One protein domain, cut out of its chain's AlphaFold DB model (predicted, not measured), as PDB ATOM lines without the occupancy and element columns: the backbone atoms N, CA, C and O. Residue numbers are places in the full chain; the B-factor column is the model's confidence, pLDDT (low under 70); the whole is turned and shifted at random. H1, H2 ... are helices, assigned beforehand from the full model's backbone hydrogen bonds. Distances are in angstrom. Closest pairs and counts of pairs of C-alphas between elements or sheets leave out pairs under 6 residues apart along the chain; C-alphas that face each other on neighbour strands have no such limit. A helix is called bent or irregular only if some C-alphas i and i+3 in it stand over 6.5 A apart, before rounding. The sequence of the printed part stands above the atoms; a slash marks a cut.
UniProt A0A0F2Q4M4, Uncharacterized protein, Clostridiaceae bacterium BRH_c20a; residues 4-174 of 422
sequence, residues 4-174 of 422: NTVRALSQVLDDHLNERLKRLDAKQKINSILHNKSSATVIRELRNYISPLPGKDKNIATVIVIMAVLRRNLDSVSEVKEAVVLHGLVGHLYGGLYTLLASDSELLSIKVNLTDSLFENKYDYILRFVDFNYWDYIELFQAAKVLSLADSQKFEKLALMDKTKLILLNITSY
ATOM      1  N   ASN A   4      37.335 -16.933 -10.104       88.88
ATOM      2  CA  ASN A   4      37.371 -17.586 -11.412       88.88
ATOM      3  C   ASN A   4      37.098 -19.087 -11.285       88.88
ATOM      4  O   ASN A   4      36.335 -19.636 -12.076       88.88
ATOM      5  N   THR A   5      37.636 -19.719 -10.241       90.69
ATOM      6  CA  THR A   5      37.388 -21.123  -9.899       90.69
ATOM      7  C   THR A   5      35.896 -21.362  -9.669       90.69
ATOM      8  O   THR A   5      35.309 -22.235 -10.302       90.69
ATOM      9  N   VAL A   6      35.253 -20.563  -8.807       88.62
ATOM     10  CA  VAL A   6      33.817 -20.716  -8.506       88.62
ATOM     11  C   VAL A   6      32.958 -20.484  -9.752       88.62
ATOM     12  O   VAL A   6      32.029 -21.249  -9.998       88.62
ATOM     13  N   ARG A   7      33.297 -19.488 -10.581       87.62
ATOM     14  CA  ARG A   7      32.594 -19.227 -11.846       87.62
ATOM     15  C   ARG A   7      32.730 -20.388 -12.836       87.62
ATOM     16  O   ARG A   7      31.741 -20.771 -13.450       87.62
ATOM     17  N   ALA A   8      33.925 -20.965 -12.968       89.69
ATOM     18  CA  ALA A   8      34.160 -22.115 -13.837       89.69
ATOM     19  C   ALA A   8      33.371 -23.350 -13.373       89.69
ATOM     20  O   ALA A   8      32.752 -24.024 -14.191       89.69
ATOM     21  N   LEU A   9      33.334 -23.615 -12.062       92.19
ATOM     22  CA  LEU A   9      32.521 -24.698 -11.495       92.19
ATOM     23  C   LEU A   9      31.028 -24.480 -11.737       92.19
ATOM     24  O   LEU A   9      30.338 -25.417 -12.130       92.19
ATOM     25  N   SER A  10      30.549 -23.248 -11.550       88.06
ATOM     26  CA  SER A  10      29.160 -22.880 -11.823       88.06
ATOM     27  C   SER A  10      28.767 -23.187 -13.264       88.06
ATOM     28  O   SER A  10      27.720 -23.782 -13.479       88.06
ATOM     29  N   GLN A  11      29.612 -22.825 -14.237       86.62
ATOM     30  CA  GLN A  11      29.339 -23.074 -15.654       86.62
ATOM     31  C   GLN A  11      29.251 -24.572 -15.958       86.62
ATOM     32  O   GLN A  11      28.353 -25.004 -16.667       86.62
ATOM     33  N   VAL A  12      30.164 -25.375 -15.402       88.31
ATOM     34  CA  VAL A  12      30.155 -26.829 -15.625       88.31
ATOM     35  C   VAL A  12      28.910 -27.481 -15.021       88.31
ATOM     36  O   VAL A  12      28.355 -28.388 -15.638       88.31
ATOM     37  N   LEU A  13      28.476 -27.035 -13.837       84.88
ATOM     38  CA  LEU A  13      27.239 -27.515 -13.221       84.88
ATOM     39  C   LEU A  13      26.011 -27.082 -14.028       84.88
ATOM     40  O   LEU A  13      25.172 -27.926 -14.307       84.88
ATOM     41  N   ASP A  14      25.924 -25.823 -14.455       81.69
ATOM     42  CA  ASP A  14      24.808 -25.333 -15.273       81.69
ATOM     43  C   ASP A  14      24.709 -26.071 -16.618       81.69
ATOM     44  O   ASP A  14      23.644 -26.570 -16.980       81.69
ATOM     45  N   ASP A  15      25.832 -26.231 -17.327       81.44
ATOM     46  CA  ASP A  15      25.873 -26.991 -18.579       81.44
ATOM     47  C   ASP A  15      25.464 -28.454 -18.354       81.44
ATOM     48  O   ASP A  15      24.831 -29.060 -19.217       81.44
ATOM     49  N   HIS A  16      25.818 -29.036 -17.205       80.12
ATOM     50  CA  HIS A  16      25.435 -30.405 -16.878       80.12
ATOM     51  C   HIS A  16      23.939 -30.536 -16.562       80.12
ATOM     52  O   HIS A  16      23.275 -31.393 -17.144       80.12
ATOM     53  N   LEU A  17      23.423 -29.690 -15.670       73.56
ATOM     54  CA  LEU A  17      22.033 -29.713 -15.213       73.56
ATOM     55  C   LEU A  17      21.041 -29.397 -16.342       73.56
ATOM     56  O   LEU A  17      19.909 -29.862 -16.301       73.56
ATOM     57  N   ASN A  18      21.475 -28.655 -17.365       69.94
ATOM     58  CA  ASN A  18      20.684 -28.351 -18.560       69.94
ATOM     59  C   ASN A  18      21.030 -29.247 -19.766       69.94
ATOM     60  O   ASN A  18      20.828 -28.839 -20.910       69.94
ATOM     61  N   GLU A  19      21.607 -30.431 -19.528       71.62
ATOM     62  CA  GLU A  19      21.901 -31.463 -20.540       71.62
ATOM     63  C   GLU A  19      22.844 -31.042 -21.688       71.62
ATOM     64  O   GLU A  19      23.029 -31.774 -22.662       71.62
ATOM     65  N   ARG A  20      23.526 -29.899 -21.571       76.38
ATOM     66  CA  ARG A  20      24.548 -29.440 -22.531       76.38
ATOM     67  C   ARG A  20      25.880 -30.169 -22.353       76.38
ATOM     68  O   ARG A  20      26.742 -30.105 -23.231       76.38
ATOM     69  N   LEU A  21      26.066 -30.858 -21.225       80.31
ATOM     70  CA  LEU A  21      27.280 -31.593 -20.886       80.31
ATOM     71  C   LEU A  21      26.965 -32.958 -20.260       80.31
ATOM     72  O   LEU A  21      26.237 -33.063 -19.268       80.31
ATOM     73  N   LYS A  22      27.574 -34.023 -20.802       84.12
ATOM     74  CA  LYS A  22      27.407 -35.386 -20.280       84.12
ATOM     75  C   LYS A  22      28.037 -35.545 -18.899       84.12
ATOM     76  O   LYS A  22      28.992 -34.865 -18.523       84.12
ATOM     77  N   ARG A  23      27.537 -36.537 -18.156       81.81
ATOM     78  CA  ARG A  23      27.900 -36.758 -16.752       81.81
ATOM     79  C   ARG A  23      29.399 -36.960 -16.508       81.81
ATOM     80  O   ARG A  23      29.938 -36.380 -15.562       81.81
ATOM     81  N   LEU A  24      30.041 -37.781 -17.340       84.38
ATOM     82  CA  LEU A  24      31.471 -38.092 -17.255       84.38
ATOM     83  C   LEU A  24      32.332 -36.866 -17.584       84.38
ATOM     84  O   LEU A  24      33.288 -36.584 -16.861       84.38
ATOM     85  N   ASP A  25      31.938 -36.099 -18.598       88.50
ATOM     86  CA  ASP A  25      32.654 -34.898 -19.032       88.50
ATOM     87  C   ASP A  25      32.584 -33.799 -17.963       88.50
ATOM     88  O   ASP A  25      33.587 -33.150 -17.667       88.50
ATOM     89  N   ALA A  26      31.427 -33.641 -17.307       87.44
ATOM     90  CA  ALA A  26      31.273 -32.739 -16.166       87.44
ATOM     91  C   ALA A  26      32.231 -33.106 -15.023       87.44
ATOM     92  O   ALA A  26      32.950 -32.248 -14.513       87.44
ATOM     93  N   LYS A  27      32.323 -34.396 -14.667       90.19
ATOM     94  CA  LYS A  27      33.267 -34.879 -13.646       90.19
ATOM     95  C   LYS A  27      34.724 -34.604 -14.037       90.19
ATOM     96  O   LYS A  27      35.498 -34.154 -13.194       90.19
ATOM     97  N   GLN A  28      35.101 -34.839 -15.295       90.81
ATOM     98  CA  GLN A  28      36.455 -34.564 -15.788       90.81
ATOM     99  C   GLN A  28      36.800 -33.069 -15.735       90.81
ATOM    100  O   GLN A  28      37.865 -32.717 -15.230       90.81
ATOM    101  N   LYS A  29      35.892 -32.187 -16.172       93.00
ATOM    102  CA  LYS A  29      36.085 -30.728 -16.096       93.00
ATOM    103  C   LYS A  29      36.157 -30.225 -14.652       93.00
ATOM    104  O   LYS A  29      36.998 -29.396 -14.331       93.00
ATOM    105  N   ILE A  30      35.328 -30.745 -13.748       92.62
ATOM    106  CA  ILE A  30      35.418 -30.382 -12.326       92.62
ATOM    107  C   ILE A  30      36.759 -30.847 -11.737       92.62
ATOM    108  O   ILE A  30      37.392 -30.100 -10.991       92.62
ATOM    109  N   ASN A  31      37.225 -32.050 -12.090       91.56
ATOM    110  CA  ASN A  31      38.537 -32.545 -11.673       91.56
ATOM    111  C   ASN A  31      39.690 -31.697 -12.229       91.56
ATOM    112  O   ASN A  31      40.676 -31.511 -11.522       91.56
ATOM    113  N   SER A  32      39.585 -31.159 -13.447       92.50
ATOM    114  CA  SER A  32      40.622 -30.269 -13.984       92.50
ATOM    115  C   SER A  32      40.653 -28.916 -13.265       92.50
ATOM    116  O   SER A  32      41.739 -28.414 -12.993       92.50
ATOM    117  N   ILE A  33      39.488 -28.371 -12.889       93.44
ATOM    118  CA  ILE A  33      39.367 -27.101 -12.151       93.44
ATOM    119  C   ILE A  33      39.842 -27.238 -10.696       93.44
ATOM    120  O   ILE A  33      40.547 -26.373 -10.180       93.44
ATOM    121  N   LEU A  34      39.438 -28.308 -10.003       92.25
ATOM    122  CA  LEU A  34      39.776 -28.528  -8.588       92.25
ATOM    123  C   LEU A  34      41.110 -29.255  -8.385       92.25
ATOM    124  O   LEU A  34      41.596 -29.335  -7.252       92.25
ATOM    125  N   HIS A  35      41.712 -29.750  -9.468       89.31
ATOM    126  CA  HIS A  35      42.910 -30.587  -9.463       89.31
ATOM    127  C   HIS A  35      42.755 -31.812  -8.532       89.31
ATOM    128  O   HIS A  35      41.651 -32.237  -8.189       89.31
ATOM    129  N   ASN A  36      43.869 -32.388  -8.070       83.81
ATOM    130  CA  ASN A  36      43.889 -33.545  -7.163       83.81
ATOM    131  C   ASN A  36      43.653 -33.176  -5.682       83.81
ATOM    132  O   ASN A  36      44.060 -33.914  -4.786       83.81
ATOM    133  N   LYS A  37      43.015 -32.035  -5.389       91.50
ATOM    134  CA  LYS A  37      42.735 -31.618  -4.005       91.50
ATOM    135  C   LYS A  37      41.671 -32.518  -3.371       91.50
ATOM    136  O   LYS A  37      40.683 -32.851  -4.033       91.50
ATOM    137  N   SER A  38      41.843 -32.856  -2.092       92.50
ATOM    138  CA  SER A  38      40.825 -33.562  -1.298       92.50
ATOM    139  C   SER A  38      39.602 -32.682  -1.027       92.50
ATOM    140  O   SER A  38      39.710 -31.450  -1.041       92.50
ATOM    141  N   SER A  39      38.451 -33.300  -0.744       93.94
ATOM    142  CA  SER A  39      37.194 -32.603  -0.434       93.94
ATOM    143  C   SER A  39      37.389 -31.620   0.723       93.94
ATOM    144  O   SER A  39      37.080 -30.434   0.591       93.94
ATOM    145  N   ALA A  40      38.018 -32.076   1.813       93.94
ATOM    146  CA  ALA A  40      38.341 -31.239   2.969       93.94
ATOM    147  C   ALA A  40      39.214 -30.020   2.609       93.94
ATOM    148  O   ALA A  40      38.952 -28.904   3.064       93.94
ATOM    149  N   THR A  41      40.222 -30.196   1.746       95.19
ATOM    150  CA  THR A  41      41.097 -29.092   1.314       95.19
ATOM    151  C   THR A  41      40.323 -28.047   0.515       95.19
ATOM    152  O   THR A  41      40.471 -26.849   0.763       95.19
ATOM    153  N   VAL A  42      39.477 -28.492  -0.419       96.06
ATOM    154  CA  VAL A  42      38.637 -27.609  -1.241       96.06
ATOM    155  C   VAL A  42      37.674 -26.806  -0.361       96.06
ATOM    156  O   VAL A  42      37.565 -25.591  -0.528       96.06
ATOM    157  N   ILE A  43      37.031 -27.448   0.617       96.19
ATOM    158  CA  ILE A  43      36.074 -26.804   1.532       96.19
ATOM    159  C   ILE A  43      36.771 -25.805   2.471       96.19
ATOM    160  O   ILE A  43      36.261 -24.708   2.709       96.19
ATOM    161  N   ARG A  44      37.982 -26.115   2.948       96.06
ATOM    162  CA  ARG A  44      38.807 -25.167   3.712       96.06
ATOM    163  C   ARG A  44      39.154 -23.922   2.893       96.06
ATOM    164  O   ARG A  44      39.081 -22.801   3.396       96.06
ATOM    165  N   GLU A  45      39.543 -24.104   1.632       95.31
ATOM    166  CA  GLU A  45      39.826 -22.981   0.734       95.31
ATOM    167  C   GLU A  45      38.576 -22.147   0.433       95.31
ATOM    168  O   GLU A  45      38.674 -20.919   0.384       95.31
ATOM    169  N   LEU A  46      37.417 -22.793   0.275       96.12
ATOM    170  CA  LEU A  46      36.124 -22.127   0.135       96.12
ATOM    171  C   LEU A  46      35.852 -21.213   1.334       96.12
ATOM    172  O   LEU A  46      35.533 -20.047   1.124       96.12
ATOM    173  N   ARG A  47      36.033 -21.688   2.576       95.50
ATOM    174  CA  ARG A  47      35.834 -20.870   3.788       95.50
ATOM    175  C   ARG A  47      36.638 -19.571   3.742       95.50
ATOM    176  O   ARG A  47      36.123 -18.509   4.086       95.50
ATOM    177  N   ASN A  48      37.898 -19.651   3.319       94.00
ATOM    178  CA  ASN A  48      38.758 -18.472   3.217       94.00
ATOM    179  C   ASN A  48      38.295 -17.534   2.091       94.00
ATOM    180  O   ASN A  48      38.271 -16.322   2.285       94.00
ATOM    181  N   TYR A  49      37.878 -18.094   0.952       93.88
ATOM    182  CA  TYR A  49      37.364 -17.334  -0.188       93.88
ATOM    183  C   TYR A  49      36.051 -16.600   0.119       93.88
ATOM    184  O   TYR A  49      35.888 -15.452  -0.285       93.88
ATOM    185  N   ILE A  50      35.115 -17.234   0.834       94.50
ATOM    186  CA  ILE A  50      33.799 -16.633   1.080       94.50
ATOM    187  C   ILE A  50      33.820 -15.576   2.180       94.50
ATOM    188  O   ILE A  50      32.939 -14.730   2.185       94.50
ATOM    189  N   SER A  51      34.794 -15.586   3.100       91.12
ATOM    190  CA  SER A  51      34.876 -14.646   4.233       91.12
ATOM    191  C   SER A  51      34.593 -13.169   3.862       91.12
ATOM    192  O   SER A  51      33.701 -12.577   4.485       91.12
ATOM    193  N   PRO A  52      35.227 -12.589   2.814       92.00
ATOM    194  CA  PRO A  52      34.987 -11.203   2.397       92.00
ATOM    195  C   PRO A  52      33.696 -10.965   1.591       92.00
ATOM    196  O   PRO A  52      33.361  -9.814   1.328       92.00
ATOM    197  N   LEU A  53      32.972 -12.006   1.162       90.81
ATOM    198  CA  LEU A  53      31.802 -11.855   0.286       90.81
ATOM    199  C   LEU A  53      30.541 -11.387   1.045       90.81
ATOM    200  O   LEU A  53      30.388 -11.665   2.243       90.81
ATOM    201  N   PRO A  54      29.585 -10.723   0.371       87.50
ATOM    202  CA  PRO A  54      28.273 -10.441   0.949       87.50
ATOM    203  C   PRO A  54      27.451 -11.732   1.123       87.50
ATOM    204  O   PRO A  54      27.687 -12.741   0.458       87.50
ATOM    205  N   GLY A  55      26.468 -11.715   2.030       84.88
ATOM    206  CA  GLY A  55      25.766 -12.922   2.500       84.88
ATOM    207  C   GLY A  55      25.182 -13.824   1.402       84.88
ATOM    208  O   GLY A  55      25.345 -15.041   1.468       84.88
ATOM    209  N   LYS A  56      24.548 -13.256   0.367       87.62
ATOM    210  CA  LYS A  56      23.969 -14.042  -0.739       87.62
ATOM    211  C   LYS A  56      25.048 -14.733  -1.582       87.62
ATOM    212  O   LYS A  56      24.919 -15.917  -1.884       87.62
ATOM    213  N   ASP A  57      26.140 -14.037  -1.881       88.25
ATOM    214  CA  ASP A  57      27.247 -14.584  -2.673       88.25
ATOM    215  C   ASP A  57      27.993 -15.690  -1.915       88.25
ATOM    216  O   ASP A  57      28.411 -16.680  -2.518       88.25
ATOM    217  N   LYS A  58      28.092 -15.578  -0.579       93.38
ATOM    218  CA  LYS A  58      28.603 -16.649   0.299       93.38
ATOM    219  C   LYS A  58      27.796 -17.935   0.134       93.38
ATOM    220  O   LYS A  58      28.370 -19.012  -0.033       93.38
ATOM    221  N   ASN A  59      26.471 -17.813   0.166       92.88
ATOM    222  CA  ASN A  59      25.544 -18.934   0.048       92.88
ATOM    223  C   ASN A  59      25.648 -19.611  -1.329       92.88
ATOM    224  O   ASN A  59      25.801 -20.830  -1.405       92.88
ATOM    225  N   ILE A  60      25.638 -18.818  -2.407       90.31
ATOM    226  CA  ILE A  60      25.737 -19.317  -3.789       90.31
ATOM    227  C   ILE A  60      27.085 -20.013  -4.025       90.31
ATOM    228  O   ILE A  60      27.122 -21.144  -4.506       90.31
ATOM    229  N   ALA A  61      28.199 -19.389  -3.631       93.00
ATOM    230  CA  ALA A  61      29.521 -19.995  -3.784       93.00
ATOM    231  C   ALA A  61      29.639 -21.314  -3.001       93.00
ATOM    232  O   ALA A  61      30.233 -22.275  -3.488       93.00
ATOM    233  N   THR A  62      29.039 -21.370  -1.808       95.75
ATOM    234  CA  THR A  62      29.057 -22.563  -0.957       95.75
ATOM    235  C   THR A  62      28.320 -23.731  -1.602       95.75
ATOM    236  O   THR A  62      28.889 -24.818  -1.689       95.75
ATOM    237  N   VAL A  63      27.095 -23.524  -2.101       95.12
ATOM    238  CA  VAL A  63      26.326 -24.615  -2.726       95.12
ATOM    239  C   VAL A  63      26.977 -25.103  -4.024       95.12
ATOM    240  O   VAL A  63      27.115 -26.310  -4.198       95.12
ATOM    241  N   ILE A  64      27.489 -24.196  -4.869       93.44
ATOM    242  CA  ILE A  64      28.196 -24.548  -6.116       93.44
ATOM    243  C   ILE A  64      29.408 -25.433  -5.823       93.44
ATOM    244  O   ILE A  64      29.585 -26.485  -6.437       93.44
ATOM    245  N   VAL A  65      30.253 -25.025  -4.874       95.50
ATOM    246  CA  VAL A  65      31.480 -25.766  -4.565       95.50
ATOM    247  C   VAL A  65      31.167 -27.112  -3.917       95.50
ATOM    248  O   VAL A  65      31.800 -28.106  -4.269       95.50
ATOM    249  N   ILE A  66      30.180 -27.181  -3.020       97.12
ATOM    250  CA  ILE A  66      29.770 -28.443  -2.388       97.12
ATOM    251  C   ILE A  66      29.191 -29.410  -3.428       97.12
ATOM    252  O   ILE A  66      29.625 -30.560  -3.479       97.12
ATOM    253  N   MET A  67      28.291 -28.949  -4.303       95.19
ATOM    254  CA  MET A  67      27.757 -29.763  -5.404       95.19
ATOM    255  C   MET A  67      28.872 -30.251  -6.333       95.19
ATOM    256  O   MET A  67      28.905 -31.426  -6.686       95.19
ATOM    257  N   ALA A  68      29.837 -29.393  -6.675       94.38
ATOM    258  CA  ALA A  68      30.974 -29.783  -7.505       94.38
ATOM    259  C   ALA A  68      31.857 -30.850  -6.834       94.38
ATOM    260  O   ALA A  68      32.261 -31.815  -7.483       94.38
ATOM    261  N   VAL A  69      32.144 -30.717  -5.535       95.69
ATOM    262  CA  VAL A  69      32.913 -31.720  -4.780       95.69
ATOM    263  C   VAL A  69      32.176 -33.059  -4.745       95.69
ATOM    264  O   VAL A  69      32.764 -34.082  -5.093       95.69
ATOM    265  N   LEU A  70      30.880 -33.049  -4.425       95.06
ATOM    266  CA  LEU A  70      30.045 -34.254  -4.422       95.06
ATOM    267  C   LEU A  70      29.951 -34.873  -5.817       95.06
ATOM    268  O   LEU A  70      29.948 -36.091  -5.963       95.06
ATOM    269  N   ARG A  71      29.979 -34.052  -6.870       91.69
ATOM    270  CA  ARG A  71      29.997 -34.551  -8.241       91.69
ATOM    271  C   ARG A  71      31.290 -35.287  -8.607       91.69
ATOM    272  O   ARG A  71      31.264 -36.208  -9.427       91.69
ATOM    273  N   ARG A  72      32.429 -34.917  -8.011       90.81
ATOM    274  CA  ARG A  72      33.695 -35.655  -8.195       90.81
ATOM    275  C   ARG A  72      33.601 -37.050  -7.590       90.81
ATOM    276  O   ARG A  72      34.040 -38.019  -8.219       90.81
ATOM    277  N   ASN A  73      33.030 -37.132  -6.392       89.50
ATOM    278  CA  ASN A  73      32.890 -38.363  -5.635       89.50
ATOM    279  C   ASN A  73      31.557 -38.393  -4.870       89.50
ATOM    280  O   ASN A  73      31.439 -37.784  -3.806       89.50
ATOM    281  N   LEU A  74      30.585 -39.138  -5.396       88.81
ATOM    282  CA  LEU A  74      29.253 -39.262  -4.797       88.81
ATOM    283  C   LEU A  74      29.287 -39.962  -3.427       88.81
ATOM    284  O   LEU A  74      28.410 -39.717  -2.607       88.81
ATOM    285  N   ASP A  75      30.331 -40.747  -3.145       89.44
ATOM    286  CA  ASP A  75      30.499 -41.460  -1.872       89.44
ATOM    287  C   ASP A  75      31.097 -40.571  -0.763       89.44
ATOM    288  O   ASP A  75      31.219 -40.986   0.387       89.44
ATOM    289  N   SER A  76      31.461 -39.318  -1.074       93.25
ATOM    290  CA  SER A  76      32.136 -38.405  -0.135       93.25
ATOM    291  C   SER A  76      31.204 -37.645   0.818       93.25
ATOM    292  O   SER A  76      31.666 -36.772   1.548       93.25
ATOM    293  N   VAL A  77      29.904 -37.965   0.859       95.25
ATOM    294  CA  VAL A  77      28.893 -37.241   1.663       95.25
ATOM    295  C   VAL A  77      29.326 -37.053   3.120       95.25
ATOM    296  O   VAL A  77      29.237 -35.941   3.643       95.25
ATOM    297  N   SER A  78      29.830 -38.106   3.770       95.12
ATOM    298  CA  SER A  78      30.272 -38.045   5.170       95.12
ATOM    299  C   SER A  78      31.502 -37.146   5.355       95.12
ATOM    300  O   SER A  78      31.498 -36.291   6.240       95.12
ATOM    301  N   GLU A  79      32.510 -37.270   4.483       96.19
ATOM    302  CA  GLU A  79      33.721 -36.429   4.499       96.19
ATOM    303  C   GLU A  79      33.360 -34.948   4.283       96.19
ATOM    304  O   GLU A  79      33.810 -34.058   5.009       96.19
ATOM    305  N   VAL A  80      32.499 -34.678   3.298       97.38
ATOM    306  CA  VAL A  80      32.012 -33.330   2.988       97.38
ATOM    307  C   VAL A  80      31.242 -32.756   4.174       97.38
ATOM    308  O   VAL A  80      31.466 -31.601   4.534       97.38
ATOM    309  N   LYS A  81      30.384 -33.549   4.827       97.44
ATOM    310  CA  LYS A  81      29.650 -33.130   6.027       97.44
ATOM    311  C   LYS A  81      30.591 -32.719   7.155       97.44
ATOM    312  O   LYS A  81      30.384 -31.662   7.752       97.44
ATOM    313  N   GLU A  82      31.615 -33.513   7.450       97.75
ATOM    314  CA  GLU A  82      32.581 -33.195   8.507       97.75
ATOM    315  C   GLU A  82      33.309 -31.881   8.225       97.75
ATOM    316  O   GLU A  82      33.366 -31.007   9.091       97.75
ATOM    317  N   ALA A  83      33.773 -31.688   6.989       97.19
ATOM    318  CA  ALA A  83      34.441 -30.458   6.581       97.19
ATOM    319  C   ALA A  83      33.505 -29.231   6.606       97.19
ATOM    320  O   ALA A  83      33.913 -28.150   7.036       97.19
ATOM    321  N   VAL A  84      32.243 -29.383   6.184       97.69
ATOM    322  CA  VAL A  84      31.224 -28.318   6.230       97.69
ATOM    323  C   VAL A  84      30.943 -27.885   7.670       97.69
ATOM    324  O   VAL A  84      30.855 -26.683   7.933       97.69
ATOM    325  N   VAL A  85      30.836 -28.833   8.606       97.75
ATOM    326  CA  VAL A  85      30.632 -28.539  10.034       97.75
ATOM    327  C   VAL A  85      31.871 -27.877  10.635       97.75
ATOM    328  O   VAL A  85      31.750 -26.809  11.234       97.75
ATOM    329  N   LEU A  86      33.060 -28.451  10.419       97.44
ATOM    330  CA  LEU A  86      34.330 -27.939  10.945       97.44
ATOM    331  C   LEU A  86      34.587 -26.480  10.545       97.44
ATOM    332  O   LEU A  86      35.133 -25.699  11.321       97.44
ATOM    333  N   HIS A  87      34.188 -26.104   9.331       96.69
ATOM    334  CA  HIS A  87      34.391 -24.761   8.796       96.69
ATOM    335  C   HIS A  87      33.179 -23.827   8.951       96.69
ATOM    336  O   HIS A  87      33.208 -22.719   8.415       96.69
ATOM    337  N   GLY A  88      32.137 -24.235   9.687       95.69
ATOM    338  CA  GLY A  88      30.973 -23.393   9.986       95.69
ATOM    339  C   GLY A  88      30.105 -23.059   8.768       95.69
ATOM    340  O   GLY A  88      29.456 -22.017   8.735       95.69
ATOM    341  N   LEU A  89      30.090 -23.921   7.747       97.50
ATOM    342  CA  LEU A  89      29.457 -23.648   6.450       97.50
ATOM    343  C   LEU A  89      27.998 -24.119   6.350       97.50
ATOM    344  O   LEU A  89      27.346 -23.860   5.342       97.50
ATOM    345  N   VAL A  90      27.458 -24.770   7.386       97.88
ATOM    346  CA  VAL A  90      26.091 -25.332   7.396       97.88
ATOM    347  C   VAL A  90      25.031 -24.282   7.040       97.88
ATOM    348  O   VAL A  90      24.160 -24.529   6.209       97.88
ATOM    349  N   GLY A  91      25.117 -23.083   7.632       97.12
ATOM    350  CA  GLY A  91      24.175 -21.994   7.350       97.12
ATOM    351  C   GLY A  91      24.253 -21.490   5.906       97.12
ATOM    352  O   GLY A  91      23.222 -21.201   5.300       97.12
ATOM    353  N   HIS A  92      25.460 -21.445   5.334       96.81
ATOM    354  CA  HIS A  92      25.671 -21.032   3.947       96.81
ATOM    355  C   HIS A  92      25.193 -22.086   2.948       96.81
ATOM    356  O   HIS A  92      24.584 -21.729   1.941       96.81
ATOM    357  N   LEU A  93      25.397 -23.372   3.250       97.44
ATOM    358  CA  LEU A  93      24.845 -24.473   2.464       97.44
ATOM    359  C   LEU A  93      23.312 -24.419   2.450       97.44
ATOM    360  O   LEU A  93      22.719 -24.455   1.376       97.44
ATOM    361  N   TYR A  94      22.674 -24.255   3.616       97.00
ATOM    362  CA  TYR A  94      21.221 -24.070   3.704       97.00
ATOM    363  C   TYR A  94      20.744 -22.882   2.862       97.00
ATOM    364  O   TYR A  94      19.840 -23.034   2.045       97.00
ATOM    365  N   GLY A  95      21.372 -21.710   3.010       94.25
ATOM    366  CA  GLY A  95      20.998 -20.521   2.245       94.25
ATOM    367  C   GLY A  95      21.192 -20.688   0.734       94.25
ATOM    368  O   GLY A  95      20.406 -20.158  -0.051       94.25
ATOM    369  N   GLY A  96      22.217 -21.434   0.314       93.69
ATOM    370  CA  GLY A  96      22.493 -21.712  -1.095       93.69
ATOM    371  C   GLY A  96      21.473 -22.672  -1.702       93.69
ATOM    372  O   GLY A  96      20.906 -22.374  -2.749       93.69
ATOM    373  N   LEU A  97      21.160 -23.767  -1.002       94.50
ATOM    374  CA  LEU A  97      20.102 -24.702  -1.397       94.50
ATOM    375  C   LEU A  97      18.721 -24.035  -1.415       94.50
ATOM    376  O   LEU A  97      17.949 -24.246  -2.343       94.50
ATOM    377  N   TYR A  98      18.428 -23.181  -0.432       92.62
ATOM    378  CA  TYR A  98      17.196 -22.392  -0.408       92.62
ATOM    379  C   TYR A  98      17.108 -21.461  -1.621       92.62
ATOM    380  O   TYR A  98      16.065 -21.371  -2.260       92.62
ATOM    381  N   THR A  99      18.213 -20.806  -1.989       89.25
ATOM    382  CA  THR A  99      18.259 -19.968  -3.197       89.25
ATOM    383  C   THR A  99      17.966 -20.803  -4.448       89.25
ATOM    384  O   THR A  99      17.182 -20.383  -5.291       89.25
ATOM    385  N   LEU A 100      18.525 -22.009  -4.540       87.75
ATOM    386  CA  LEU A 100      18.354 -22.895  -5.691       87.75
ATOM    387  C   LEU A 100      16.925 -23.445  -5.854       87.75
ATOM    388  O   LEU A 100      16.439 -23.563  -6.976       87.75
ATOM    389  N   LEU A 101      16.271 -23.797  -4.743       88.94
ATOM    390  CA  LEU A 101      14.994 -24.524  -4.731       88.94
ATOM    391  C   LEU A 101      13.764 -23.646  -4.473       88.94
ATOM    392  O   LEU A 101      12.658 -23.988  -4.888       88.94
ATOM    393  N   ALA A 102      13.931 -22.538  -3.752       83.19
ATOM    394  CA  ALA A 102      12.822 -21.702  -3.296       83.19
ATOM    395  C   ALA A 102      12.836 -20.287  -3.889       83.19
ATOM    396  O   ALA A 102      11.821 -19.593  -3.806       83.19
ATOM    397  N   SER A 103      13.949 -19.827  -4.473       71.00
ATOM    398  CA  SER A 103      14.061 -18.453  -4.977       71.00
ATOM    399  C   SER A 103      13.973 -18.367  -6.497       71.00
ATOM    400  O   SER A 103      14.465 -19.234  -7.212       71.00
ATOM    401  N   ASP A 104      13.418 -17.261  -6.992       66.50
ATOM    402  CA  ASP A 104      13.329 -16.956  -8.425       66.50
ATOM    403  C   ASP A 104      14.650 -16.338  -8.936       66.50
ATOM    404  O   ASP A 104      14.669 -15.362  -9.683       66.50
ATOM    405  N   SER A 105      15.790 -16.853  -8.460       64.62
ATOM    406  CA  SER A 105      17.112 -16.340  -8.817       64.62
ATOM    407  C   SER A 105      17.438 -16.656 -10.277       64.62
ATOM    408  O   SER A 105      17.578 -17.820 -10.651       64.62
ATOM    409  N   GLU A 106      17.662 -15.615 -11.084       56.62
ATOM    410  CA  GLU A 106      18.100 -15.741 -12.484       56.62
ATOM    411  C   GLU A 106      19.446 -16.470 -12.635       56.62
ATOM    412  O   GLU A 106      19.719 -17.056 -13.675       56.62
ATOM    413  N   LEU A 107      20.288 -16.452 -11.594       55.09
ATOM    414  CA  LEU A 107      21.641 -17.016 -11.630       55.09
ATOM    415  C   LEU A 107      21.708 -18.514 -11.301       55.09
ATOM    416  O   LEU A 107      22.704 -19.152 -11.624       55.09
ATOM    417  N   LEU A 108      20.717 -19.053 -10.584       63.44
ATOM    418  CA  LEU A 108      20.733 -20.440 -10.109       63.44
ATOM    419  C   LEU A 108      19.310 -20.826  -9.671       63.44
ATOM    420  O   LEU A 108      18.912 -20.531  -8.545       63.44
ATOM    421  N   SER A 109      18.537 -21.439 -10.566       67.56
ATOM    422  CA  SER A 109      17.203 -21.971 -10.267       67.56
ATOM    423  C   SER A 109      16.994 -23.295 -10.990       67.56
ATOM    424  O   SER A 109      17.487 -23.489 -12.101       67.56
ATOM    425  N   ILE A 110      16.266 -24.212 -10.357       72.06
ATOM    426  CA  ILE A 110      15.825 -25.450 -11.001       72.06
ATOM    427  C   ILE A 110      14.368 -25.265 -11.403       72.06
ATOM    428  O   ILE A 110      13.505 -25.017 -10.560       72.06
ATOM    429  N   LYS A 111      14.088 -25.399 -12.699       69.75
ATOM    430  CA  LYS A 111      12.723 -25.379 -13.226       69.75
ATOM    431  C   LYS A 111      12.250 -26.812 -13.422       69.75
ATOM    432  O   LYS A 111      12.649 -27.470 -14.376       69.75
ATOM    433  N   VAL A 112      11.393 -27.283 -12.520       76.44
ATOM    434  CA  VAL A 112      10.707 -28.575 -12.656       76.44
ATOM    435  C   VAL A 112       9.227 -28.338 -12.871       76.44
ATOM    436  O   VAL A 112       8.591 -27.637 -12.088       76.44
ATOM    437  N   ASN A 113       8.674 -28.978 -13.897       78.88
ATOM    438  CA  ASN A 113       7.234 -29.063 -14.094       78.88
ATOM    439  C   ASN A 113       6.764 -30.443 -13.633       78.88
ATOM    440  O   ASN A 113       6.998 -31.443 -14.312       78.88
ATOM    441  N   LEU A 114       6.125 -30.497 -12.466       86.75
ATOM    442  CA  LEU A 114       5.448 -31.706 -12.006       86.75
ATOM    443  C   LEU A 114       4.143 -31.895 -12.790       86.75
ATOM    444  O   LEU A 114       3.501 -30.932 -13.204       86.75
ATOM    445  N   THR A 115       3.748 -33.151 -12.990       90.12
ATOM    446  CA  THR A 115       2.492 -33.515 -13.670       90.12
ATOM    447  C   THR A 115       1.412 -33.958 -12.685       90.12
ATOM    448  O   THR A 115       0.432 -34.594 -13.070       90.12
ATOM    449  N   ASP A 116       1.566 -33.616 -11.403       90.31
ATOM    450  CA  ASP A 116       0.654 -34.034 -10.341       90.31
ATOM    451  C   ASP A 116      -0.774 -33.519 -10.571       90.31
ATOM    452  O   ASP A 116      -1.731 -34.174 -10.167       90.31
ATOM    453  N   SER A 117      -0.950 -32.388 -11.261       90.81
ATOM    454  CA  SER A 117      -2.259 -31.839 -11.643       90.81
ATOM    455  C   SER A 117      -3.095 -32.778 -12.522       90.81
ATOM    456  O   SER A 117      -4.315 -32.669 -12.529       90.81
ATOM    457  N   LEU A 118      -2.474 -33.745 -13.206       91.56
ATOM    458  CA  LEU A 118      -3.175 -34.786 -13.973       91.56
ATOM    459  C   LEU A 118      -3.749 -35.904 -13.077       91.56
ATOM    460  O   LEU A 118      -4.452 -36.806 -13.550       91.56
ATOM    461  N   PHE A 119      -3.443 -35.870 -11.778       93.56
ATOM    462  CA  PHE A 119      -3.803 -36.886 -10.800       93.56
ATOM    463  C   PHE A 119      -4.689 -36.301  -9.699       93.56
ATOM    464  O   PHE A 119      -4.209 -35.678  -8.758       93.56
ATOM    465  N   GLU A 120      -5.986 -36.606  -9.773       94.62
ATOM    466  CA  GLU A 120      -6.940 -36.325  -8.686       94.62
ATOM    467  C   GLU A 120      -6.579 -37.047  -7.376       94.62
ATOM    468  O   GLU A 120      -6.823 -36.546  -6.285       94.62
ATOM    469  N   ASN A 121      -5.987 -38.243  -7.464       96.25
ATOM    470  CA  ASN A 121      -5.431 -38.940  -6.310       96.25
ATOM    471  C   ASN A 121      -3.919 -38.681  -6.252       96.25
ATOM    472  O   ASN A 121      -3.142 -39.343  -6.941       96.25
ATOM    473  N   LYS A 122      -3.492 -37.729  -5.415       96.31
ATOM    474  CA  LYS A 122      -2.068 -37.385  -5.266       96.31
ATOM    475  C   LYS A 122      -1.234 -38.514  -4.655       96.31
ATOM    476  O   LYS A 122      -0.041 -38.590  -4.919       96.31
ATOM    477  N   TYR A 123      -1.839 -39.423  -3.888       96.88
ATOM    478  CA  TYR A 123      -1.140 -40.605  -3.370       96.88
ATOM    479  C   TYR A 123      -0.758 -41.580  -4.495       96.88
ATOM    480  O   TYR A 123       0.351 -42.112  -4.503       96.88
ATOM    481  N   ASP A 124      -1.646 -41.757  -5.481       95.19
ATOM    482  CA  ASP A 124      -1.363 -42.533  -6.699       95.19
ATOM    483  C   ASP A 124      -0.224 -41.900  -7.509       95.19
ATOM    484  O   ASP A 124       0.694 -42.599  -7.930       95.19
ATOM    485  N   TYR A 125      -0.215 -40.566  -7.646       95.62
ATOM    486  CA  TYR A 125       0.901 -39.849  -8.274       95.62
ATOM    487  C   TYR A 125       2.241 -40.197  -7.615       95.62
ATOM    488  O   TYR A 125       3.169 -40.593  -8.313       95.62
ATOM    489  N   ILE A 126       2.340 -40.109  -6.284       95.56
ATOM    490  CA  ILE A 126       3.601 -40.358  -5.569       95.56
ATOM    491  C   ILE A 126       4.094 -41.797  -5.787       95.56
ATOM    492  O   ILE A 126       5.281 -42.011  -6.007       95.56
ATOM    493  N   LEU A 127       3.192 -42.782  -5.741       92.62
ATOM    494  CA  LEU A 127       3.551 -44.199  -5.852       92.62
ATOM    495  C   LEU A 127       3.792 -44.680  -7.288       92.62
ATOM    496  O   LEU A 127       4.346 -45.763  -7.481       92.62
ATOM    497  N   ARG A 128       3.379 -43.907  -8.298       90.62
ATOM    498  CA  ARG A 128       3.521 -44.287  -9.708       90.62
ATOM    499  C   ARG A 128       4.936 -44.103 -10.252       90.62
ATOM    500  O   ARG A 128       5.302 -44.788 -11.208       90.62
ATOM    501  N   PHE A 129       5.717 -43.191  -9.680       87.06
ATOM    502  CA  PHE A 129       7.071 -42.894 -10.143       87.06
ATOM    503  C   PHE A 129       8.116 -43.542  -9.238       87.06
ATOM    504  O   PHE A 129       8.013 -43.514  -8.014       87.06
ATOM    505  N   VAL A 130       9.137 -44.134  -9.860       82.31
ATOM    506  CA  VAL A 130      10.268 -44.745  -9.143       82.31
ATOM    507  C   VAL A 130      11.209 -43.667  -8.608       82.31
ATOM    508  O   VAL A 130      11.721 -43.795  -7.499       82.31
ATOM    509  N   ASP A 131      11.405 -42.596  -9.375       85.75
ATOM    510  CA  ASP A 131      12.219 -41.452  -8.996       85.75
ATOM    511  C   ASP A 131      11.595 -40.138  -9.482       85.75
ATOM    512  O   ASP A 131      10.711 -40.128 -10.341       85.75
ATOM    513  N   PHE A 132      12.045 -39.029  -8.891       90.00
ATOM    514  CA  PHE A 132      11.630 -37.681  -9.265       90.00
ATOM    515  C   PHE A 132      12.861 -36.883  -9.693       90.00
ATOM    516  O   PHE A 132      13.329 -36.007  -8.959       90.00
ATOM    517  N   ASN A 133      13.412 -37.240 -10.859       88.06
ATOM    518  CA  ASN A 133      14.622 -36.656 -11.455       88.06
ATOM    519  C   ASN A 133      15.855 -36.772 -10.543       88.06
ATOM    520  O   ASN A 133      16.740 -35.913 -10.549       88.06
ATOM    521  N   TYR A 134      15.918 -37.831  -9.727       89.94
ATOM    522  CA  TYR A 134      16.992 -37.999  -8.744       89.94
ATOM    523  C   TYR A 134      18.372 -37.981  -9.403       89.94
ATOM    524  O   TYR A 134      19.295 -37.305  -8.952       89.94
ATOM    525  N   TRP A 135      18.504 -38.739 -10.489       87.75
ATOM    526  CA  TRP A 135      19.776 -38.943 -11.164       87.75
ATOM    527  C   TRP A 135      20.267 -37.700 -11.902       87.75
ATOM    528  O   TRP A 135      21.480 -37.514 -12.025       87.75
ATOM    529  N   ASP A 136      19.347 -36.863 -12.371       84.31
ATOM    530  CA  ASP A 136      19.666 -35.648 -13.124       84.31
ATOM    531  C   ASP A 136      20.140 -34.532 -12.200       84.31
ATOM    532  O   ASP A 136      21.056 -33.795 -12.551       84.31
ATOM    533  N   TYR A 137      19.622 -34.500 -10.971       87.19
ATOM    534  CA  TYR A 137      20.018 -33.550  -9.933       87.19
ATOM    535  C   TYR A 137      20.782 -34.227  -8.780       87.19
ATOM    536  O   TYR A 137      20.674 -33.818  -7.624       87.19
ATOM    537  N   ILE A 138      21.564 -35.277  -9.051       91.06
ATOM    538  CA  ILE A 138      22.147 -36.105  -7.982       91.06
ATOM    539  C   ILE A 138      23.033 -35.305  -7.015       91.06
ATOM    540  O   ILE A 138      22.926 -35.481  -5.803       91.06
ATOM    541  N   GLU A 139      23.865 -34.383  -7.503       91.38
ATOM    542  CA  GLU A 139      24.700 -33.522  -6.656       91.38
ATOM    543  C   GLU A 139      23.891 -32.598  -5.733       91.38
ATOM    544  O   GLU A 139      24.321 -32.343  -4.606       91.38
ATOM    545  N   LEU A 140      22.712 -32.141  -6.167       92.88
ATOM    546  CA  LEU A 140      21.788 -31.368  -5.337       92.88
ATOM    547  C   LEU A 140      21.267 -32.229  -4.190       92.88
ATOM    548  O   LEU A 140      21.298 -31.808  -3.035       92.88
ATOM    549  N   PHE A 141      20.812 -33.444  -4.500       95.06
ATOM    550  CA  PHE A 141      20.294 -34.363  -3.493       95.06
ATOM    551  C   PHE A 141      21.381 -34.813  -2.517       95.06
ATOM    552  O   PHE A 141      21.128 -34.874  -1.314       95.06
ATOM    553  N   GLN A 142      22.613 -35.034  -2.987       95.56
ATOM    554  CA  GLN A 142      23.743 -35.286  -2.091       95.56
ATOM    555  C   GLN A 142      24.046 -34.072  -1.202       95.56
ATOM    556  O   GLN A 142      24.308 -34.241  -0.013       95.56
ATOM    557  N   ALA A 143      23.965 -32.845  -1.723       96.81
ATOM    558  CA  ALA A 143      24.158 -31.637  -0.921       96.81
ATOM    559  C   ALA A 143      23.041 -31.457   0.126       96.81
ATOM    560  O   ALA A 143      23.316 -31.103   1.276       96.81
ATOM    561  N   ALA A 144      21.794 -31.770  -0.229       96.81
ATOM    562  CA  ALA A 144      20.674 -31.807   0.708       96.81
ATOM    563  C   ALA A 144      20.866 -32.891   1.786       96.81
ATOM    564  O   ALA A 144      20.581 -32.642   2.956       96.81
ATOM    565  N   LYS A 145      21.433 -34.051   1.429       96.88
ATOM    566  CA  LYS A 145      21.805 -35.117   2.374       96.88
ATOM    567  C   LYS A 145      22.946 -34.705   3.312       96.88
ATOM    568  O   LYS A 145      22.912 -35.013   4.500       96.88
ATOM    569  N   VAL A 146      23.939 -33.959   2.822       97.56
ATOM    570  CA  VAL A 146      24.958 -33.335   3.686       97.56
ATOM    571  C   VAL A 146      24.289 -32.417   4.711       97.56
ATOM    572  O   VAL A 146      24.612 -32.491   5.897       97.56
ATOM    573  N   LEU A 147      23.336 -31.583   4.275       97.94
ATOM    574  CA  LEU A 147      22.589 -30.706   5.174       97.94
ATOM    575  C   LEU A 147      21.778 -31.509   6.200       97.94
ATOM    576  O   LEU A 147      21.862 -31.191   7.380       97.94
ATOM    577  N   SER A 148      21.062 -32.561   5.795       97.12
ATOM    578  CA  SER A 148      20.248 -33.368   6.715       97.12
ATOM    579  C   SER A 148      21.078 -34.049   7.804       97.12
ATOM    580  O   SER A 148      20.632 -34.151   8.943       97.12
ATOM    581  N   LEU A 149      22.294 -34.493   7.469       96.56
ATOM    582  CA  LEU A 149      23.233 -35.104   8.415       96.56
ATOM    583  C   LEU A 149      23.930 -34.080   9.323       96.56
ATOM    584  O   LEU A 149      24.434 -34.445  10.386       96.56
ATOM    585  N   ALA A 150      24.029 -32.821   8.893       97.19
ATOM    586  CA  ALA A 150      24.660 -31.752   9.662       97.19
ATOM    587  C   ALA A 150      23.669 -31.008  10.572       97.19
ATOM    588  O   ALA A 150      24.029 -30.644  11.688       97.19
ATOM    589  N   ASP A 151      22.453 -30.759  10.087       97.50
ATOM    590  CA  ASP A 151      21.397 -29.998  10.753       97.50
ATOM    591  C   ASP A 151      20.028 -30.397  10.170       97.50
ATOM    592  O   ASP A 151      19.572 -29.870   9.147       97.50
ATOM    593  N   SER A 152      19.373 -31.359  10.827       96.12
ATOM    594  CA  SER A 152      18.084 -31.899  10.386       96.12
ATOM    595  C   SER A 152      16.978 -30.843  10.381       96.12
ATOM    596  O   SER A 152      16.171 -30.817   9.457       96.12
ATOM    597  N   GLN A 153      16.971 -29.910  11.337       96.88
ATOM    598  CA  GLN A 153      15.957 -28.853  11.410       96.88
ATOM    599  C   GLN A 153      16.036 -27.905  10.209       96.88
ATOM    600  O   GLN A 153      15.013 -27.573   9.602       96.88
ATOM    601  N   LYS A 154      17.247 -27.483   9.817       97.19
ATOM    602  CA  LYS A 154      17.426 -26.678   8.598       97.19
ATOM    603  C   LYS A 154      17.047 -27.451   7.342       97.19
ATOM    604  O   LYS A 154      16.471 -26.855   6.432       97.19
ATOM    605  N   PHE A 155      17.354 -28.745   7.282       97.69
ATOM    606  CA  PHE A 155      16.946 -29.595   6.167       97.69
ATOM    607  C   PHE A 155      15.420 -29.684   6.037       97.69
ATOM    608  O   PHE A 155      14.891 -29.446   4.955       97.69
ATOM    609  N   GLU A 156      14.697 -29.953   7.121       97.56
ATOM    610  CA  GLU A 156      13.232 -30.051   7.072       97.56
ATOM    611  C   GLU A 156      12.586 -28.702   6.738       97.56
ATOM    612  O   GLU A 156      11.653 -28.634   5.936       97.56
ATOM    613  N   LYS A 157      13.143 -27.598   7.255       96.81
ATOM    614  CA  LYS A 157      12.728 -26.246   6.859       96.81
ATOM    615  C   LYS A 157      12.958 -25.989   5.366       96.81
ATOM    616  O   LYS A 157      12.133 -25.334   4.736       96.81
ATOM    617  N   LEU A 158      14.069 -26.465   4.804       96.12
ATOM    618  CA  LEU A 158      14.334 -26.383   3.367       96.12
ATOM    619  C   LEU A 158      13.306 -27.206   2.579       96.12
ATOM    620  O   LEU A 158      12.736 -26.683   1.628       96.12
ATOM    621  N   ALA A 159      13.034 -28.444   2.996       96.38
ATOM    622  CA  ALA A 159      12.089 -29.340   2.333       96.38
ATOM    623  C   ALA A 159      10.666 -28.755   2.266       96.38
ATOM    624  O   ALA A 159       9.995 -28.887   1.248       96.38
ATOM    625  N   LEU A 160      10.222 -28.062   3.320       95.62
ATOM    626  CA  LEU A 160       8.915 -27.391   3.355       95.62
ATOM    627  C   LEU A 160       8.832 -26.158   2.444       95.62
ATOM    628  O   LEU A 160       7.753 -25.839   1.942       95.62
ATOM    629  N   MET A 161       9.957 -25.462   2.260       93.19
ATOM    630  CA  MET A 161      10.056 -24.224   1.475       93.19
ATOM    631  C   MET A 161      10.411 -24.463   0.002       93.19
ATOM    632  O   MET A 161      10.356 -23.531  -0.797       93.19
ATOM    633  N   ASP A 162      10.807 -25.684  -0.354       92.00
ATOM    634  CA  ASP A 162      11.133 -26.094  -1.716       92.00
ATOM    635  C   ASP A 162       9.906 -25.948  -2.633       92.00
ATOM    636  O   ASP A 162       8.966 -26.746  -2.577       92.00
ATOM    637  N   LYS A 163       9.933 -24.935  -3.513       88.75
ATOM    638  CA  LYS A 163       8.851 -24.670  -4.475       88.75
ATOM    639  C   LYS A 163       8.704 -25.803  -5.494       88.75
ATOM    640  O   LYS A 163       7.600 -26.046  -5.977       88.75
ATOM    641  N   THR A 164       9.797 -26.502  -5.812       87.94
ATOM    642  CA  THR A 164       9.811 -27.620  -6.769       87.94
ATOM    643  C   THR A 164       9.269 -28.917  -6.169       87.94
ATOM    644  O   THR A 164       8.927 -29.835  -6.910       87.94
ATOM    645  N   LYS A 165       9.193 -28.999  -4.830       92.00
ATOM    646  CA  LYS A 165       8.830 -30.189  -4.038       92.00
ATOM    647  C   LYS A 165       9.748 -31.404  -4.243       92.00
ATOM    648  O   LYS A 165       9.460 -32.483  -3.720       92.00
ATOM    649  N   LEU A 166      10.853 -31.253  -4.976       92.06
ATOM    650  CA  LEU A 166      11.771 -32.336  -5.315       92.06
ATOM    651  C   LEU A 166      12.381 -33.000  -4.084       92.06
ATOM    652  O   LEU A 166      12.546 -34.220  -4.092       92.06
ATOM    653  N   ILE A 167      12.725 -32.234  -3.041       94.81
ATOM    654  CA  ILE A 167      13.302 -32.816  -1.822       94.81
ATOM    655  C   ILE A 167      12.307 -33.794  -1.212       94.81
ATOM    656  O   ILE A 167      12.638 -34.963  -1.033       94.81
ATOM    657  N   LEU A 168      11.084 -33.338  -0.929       95.81
ATOM    658  CA  LEU A 168      10.056 -34.164  -0.299       95.81
ATOM    659  C   LEU A 168       9.754 -35.409  -1.137       95.81
ATOM    660  O   LEU A 168       9.767 -36.520  -0.610       95.81
ATOM    661  N   LEU A 169       9.583 -35.247  -2.450       95.19
ATOM    662  CA  LEU A 169       9.344 -36.357  -3.369       95.19
ATOM    663  C   LEU A 169      10.510 -37.362  -3.394       95.19
ATOM    664  O   LEU A 169      10.282 -38.568  -3.377       95.19
ATOM    665  N   ASN A 170      11.766 -36.920  -3.323       94.19
ATOM    666  CA  ASN A 170      12.910 -37.841  -3.276       94.19
ATOM    667  C   ASN A 170      13.187 -38.439  -1.884       94.19
ATOM    668  O   ASN A 170      13.889 -39.449  -1.767       94.19
ATOM    669  N   ILE A 171      12.597 -37.883  -0.820       94.81
ATOM    670  CA  ILE A 171      12.442 -38.607   0.451       94.81
ATOM    671  C   ILE A 171      11.418 -39.737   0.256       94.81
ATOM    672  O   ILE A 171      11.640 -40.849   0.746       94.81
ATOM    673  N   THR A 172      10.322 -39.500  -0.488       93.56
ATOM    674  CA  THR A 172       9.290 -40.528  -0.737       93.56
ATOM    675  C   THR A 172       9.793 -41.753  -1.511       93.56
ATOM    676  O   THR A 172       9.395 -42.872  -1.179       93.56
ATOM    677  N   SER A 173      10.730 -41.576  -2.444       89.06
ATOM    678  CA  SER A 173      11.334 -42.651  -3.252       89.06
ATOM    679  C   SER A 173      12.522 -43.368  -2.586       89.06
ATOM    680  O   SER A 173      13.166 -44.211  -3.204       89.06
ATOM    681  N   TYR A 174      12.832 -43.058  -1.320       85.75
ATOM    682  CA  TYR A 174      13.945 -43.620  -0.534       85.75
ATOM    683  C   TYR A 174      15.365 -43.310  -1.033       85.75
ATOM    684  O   TYR A 174      16.333 -43.679  -0.359       85.75
TER     685      TYR A 174
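What this domain is: This is residues 4 to 174 of the 422 residues of an uncharacterized protein of Clostridiaceae bacterium BRH_c20a (UniProt A0A0F2Q4M4). Look first for the longest helix, H4: six more helices cross it or pack on its sides, with H1 and H2 as a hairpin along one side, H3 and H5 on another, and H6 and H8 crossing it, while H9 packs on H6 and H8 to widen the body. From this body of crossed helices an arm, made of the long link after H6, the short helix H7 and the link back to H8, reaches far out, and residues 118 to 123 stick out at its far end; H10 lies between H9 and H7. The printed part has 171 residues with ten named helices, H1 to H10 in order along the chain, and no named strand: the class is all helix. The whole is compact, with a radius of gyration of the C-alphas of 15.9 A, and spans 50 by 34 by 30 A, the arm making the length.

Where its parts are: Find C-alpha 55 at (25.766, -12.922, 2.500); from there H4, residues 55 to 72, runs 26.3 A to C-alpha 72 at (33.695, -35.655, -8.195). Before it come H1, residues 4 to 17, 19.9 A long from C-alpha 4 at (37.371, -17.586, -11.412), H2, residues 23 to 34, 16.6 A, and H3, residues 39 to 50, 16.4 A. After it come H5, residues 74 to 86, 20.0 A, and H6, residues 90 to 102, 17.4 A. H5 is irregular: C-alphas 75 and 78 are 7.8 A apart. Further on you find H7, residues 122 to 128, H8, residues 138 to 150, 18.3 A, H9, residues 152 to 161, 14.2 A, and H10, residues 166 to 172, ending with C-alpha 172 at (9.290, -40.528, -0.737).

How they stand to each other: Start at H4, the hub, which touches six helices. H6 is about perpendicular to it at 90 degrees, and their closest C-alphas, of Asn 59 and Gly 96, are 4.3 A apart. H8 touches H4 at Met 67 and Glu 139, closest C-alphas 5.0 A apart, at a steep tilt of 68 degrees, only just short of about perpendicular; here H4 touches H8 with residues 63 to 71 alone, and H8 touches H4 with residues 139 to 143 alone. H3 and H4 form a hairpin at a shallow tilt of 17 degrees, closest at C-alphas 50 and 58, 5.3 A. H4 and H5 form a hairpin too, at 36 degrees, only just steep, closest at C-alphas 70 and 76, 6.3 A. H1 and H2 are a hairpin at 5 degrees, closest at C-alphas 12 and 26, 6.0 A. H1 touches H4 at Ser 10 and Ile 64, closest C-alphas 6.0 A apart; H2 touches it at Lys 27 and Arg 72, 5.5 A. Outward, H9 touches H6 at a shallow tilt of 17 degrees, the same way, closest at C-alphas 161 and 102, 6.1 A. H9 and H10 touch only at the corner, and only just, with 3 pairs of C-alphas within 8 A, the closest 159 and 167 at 5.6 A. H7 touches no helix; it is close but not clearly touching to H10, with C-alphas 126 and 169 closest at 7.3 A. Read O i to N i+4 along the backbone: every pair is within hydrogen-bond range in H1 to H4 and H6 to H10, but 7 of 9 in H5.

The domain as a whole: The two C-alphas farthest apart are those of Asn 36 and Glu 120, 50.9 A. The printed part has no cut. The link from H6 to H7, residues 103 to 121, is long, and the link from H7 to H8 is short but not tight; the other links are tight. The mean pLDDT of the printed part is 90.3; look for values under 70 at residue 18, residues 104 to 109 and residue 111.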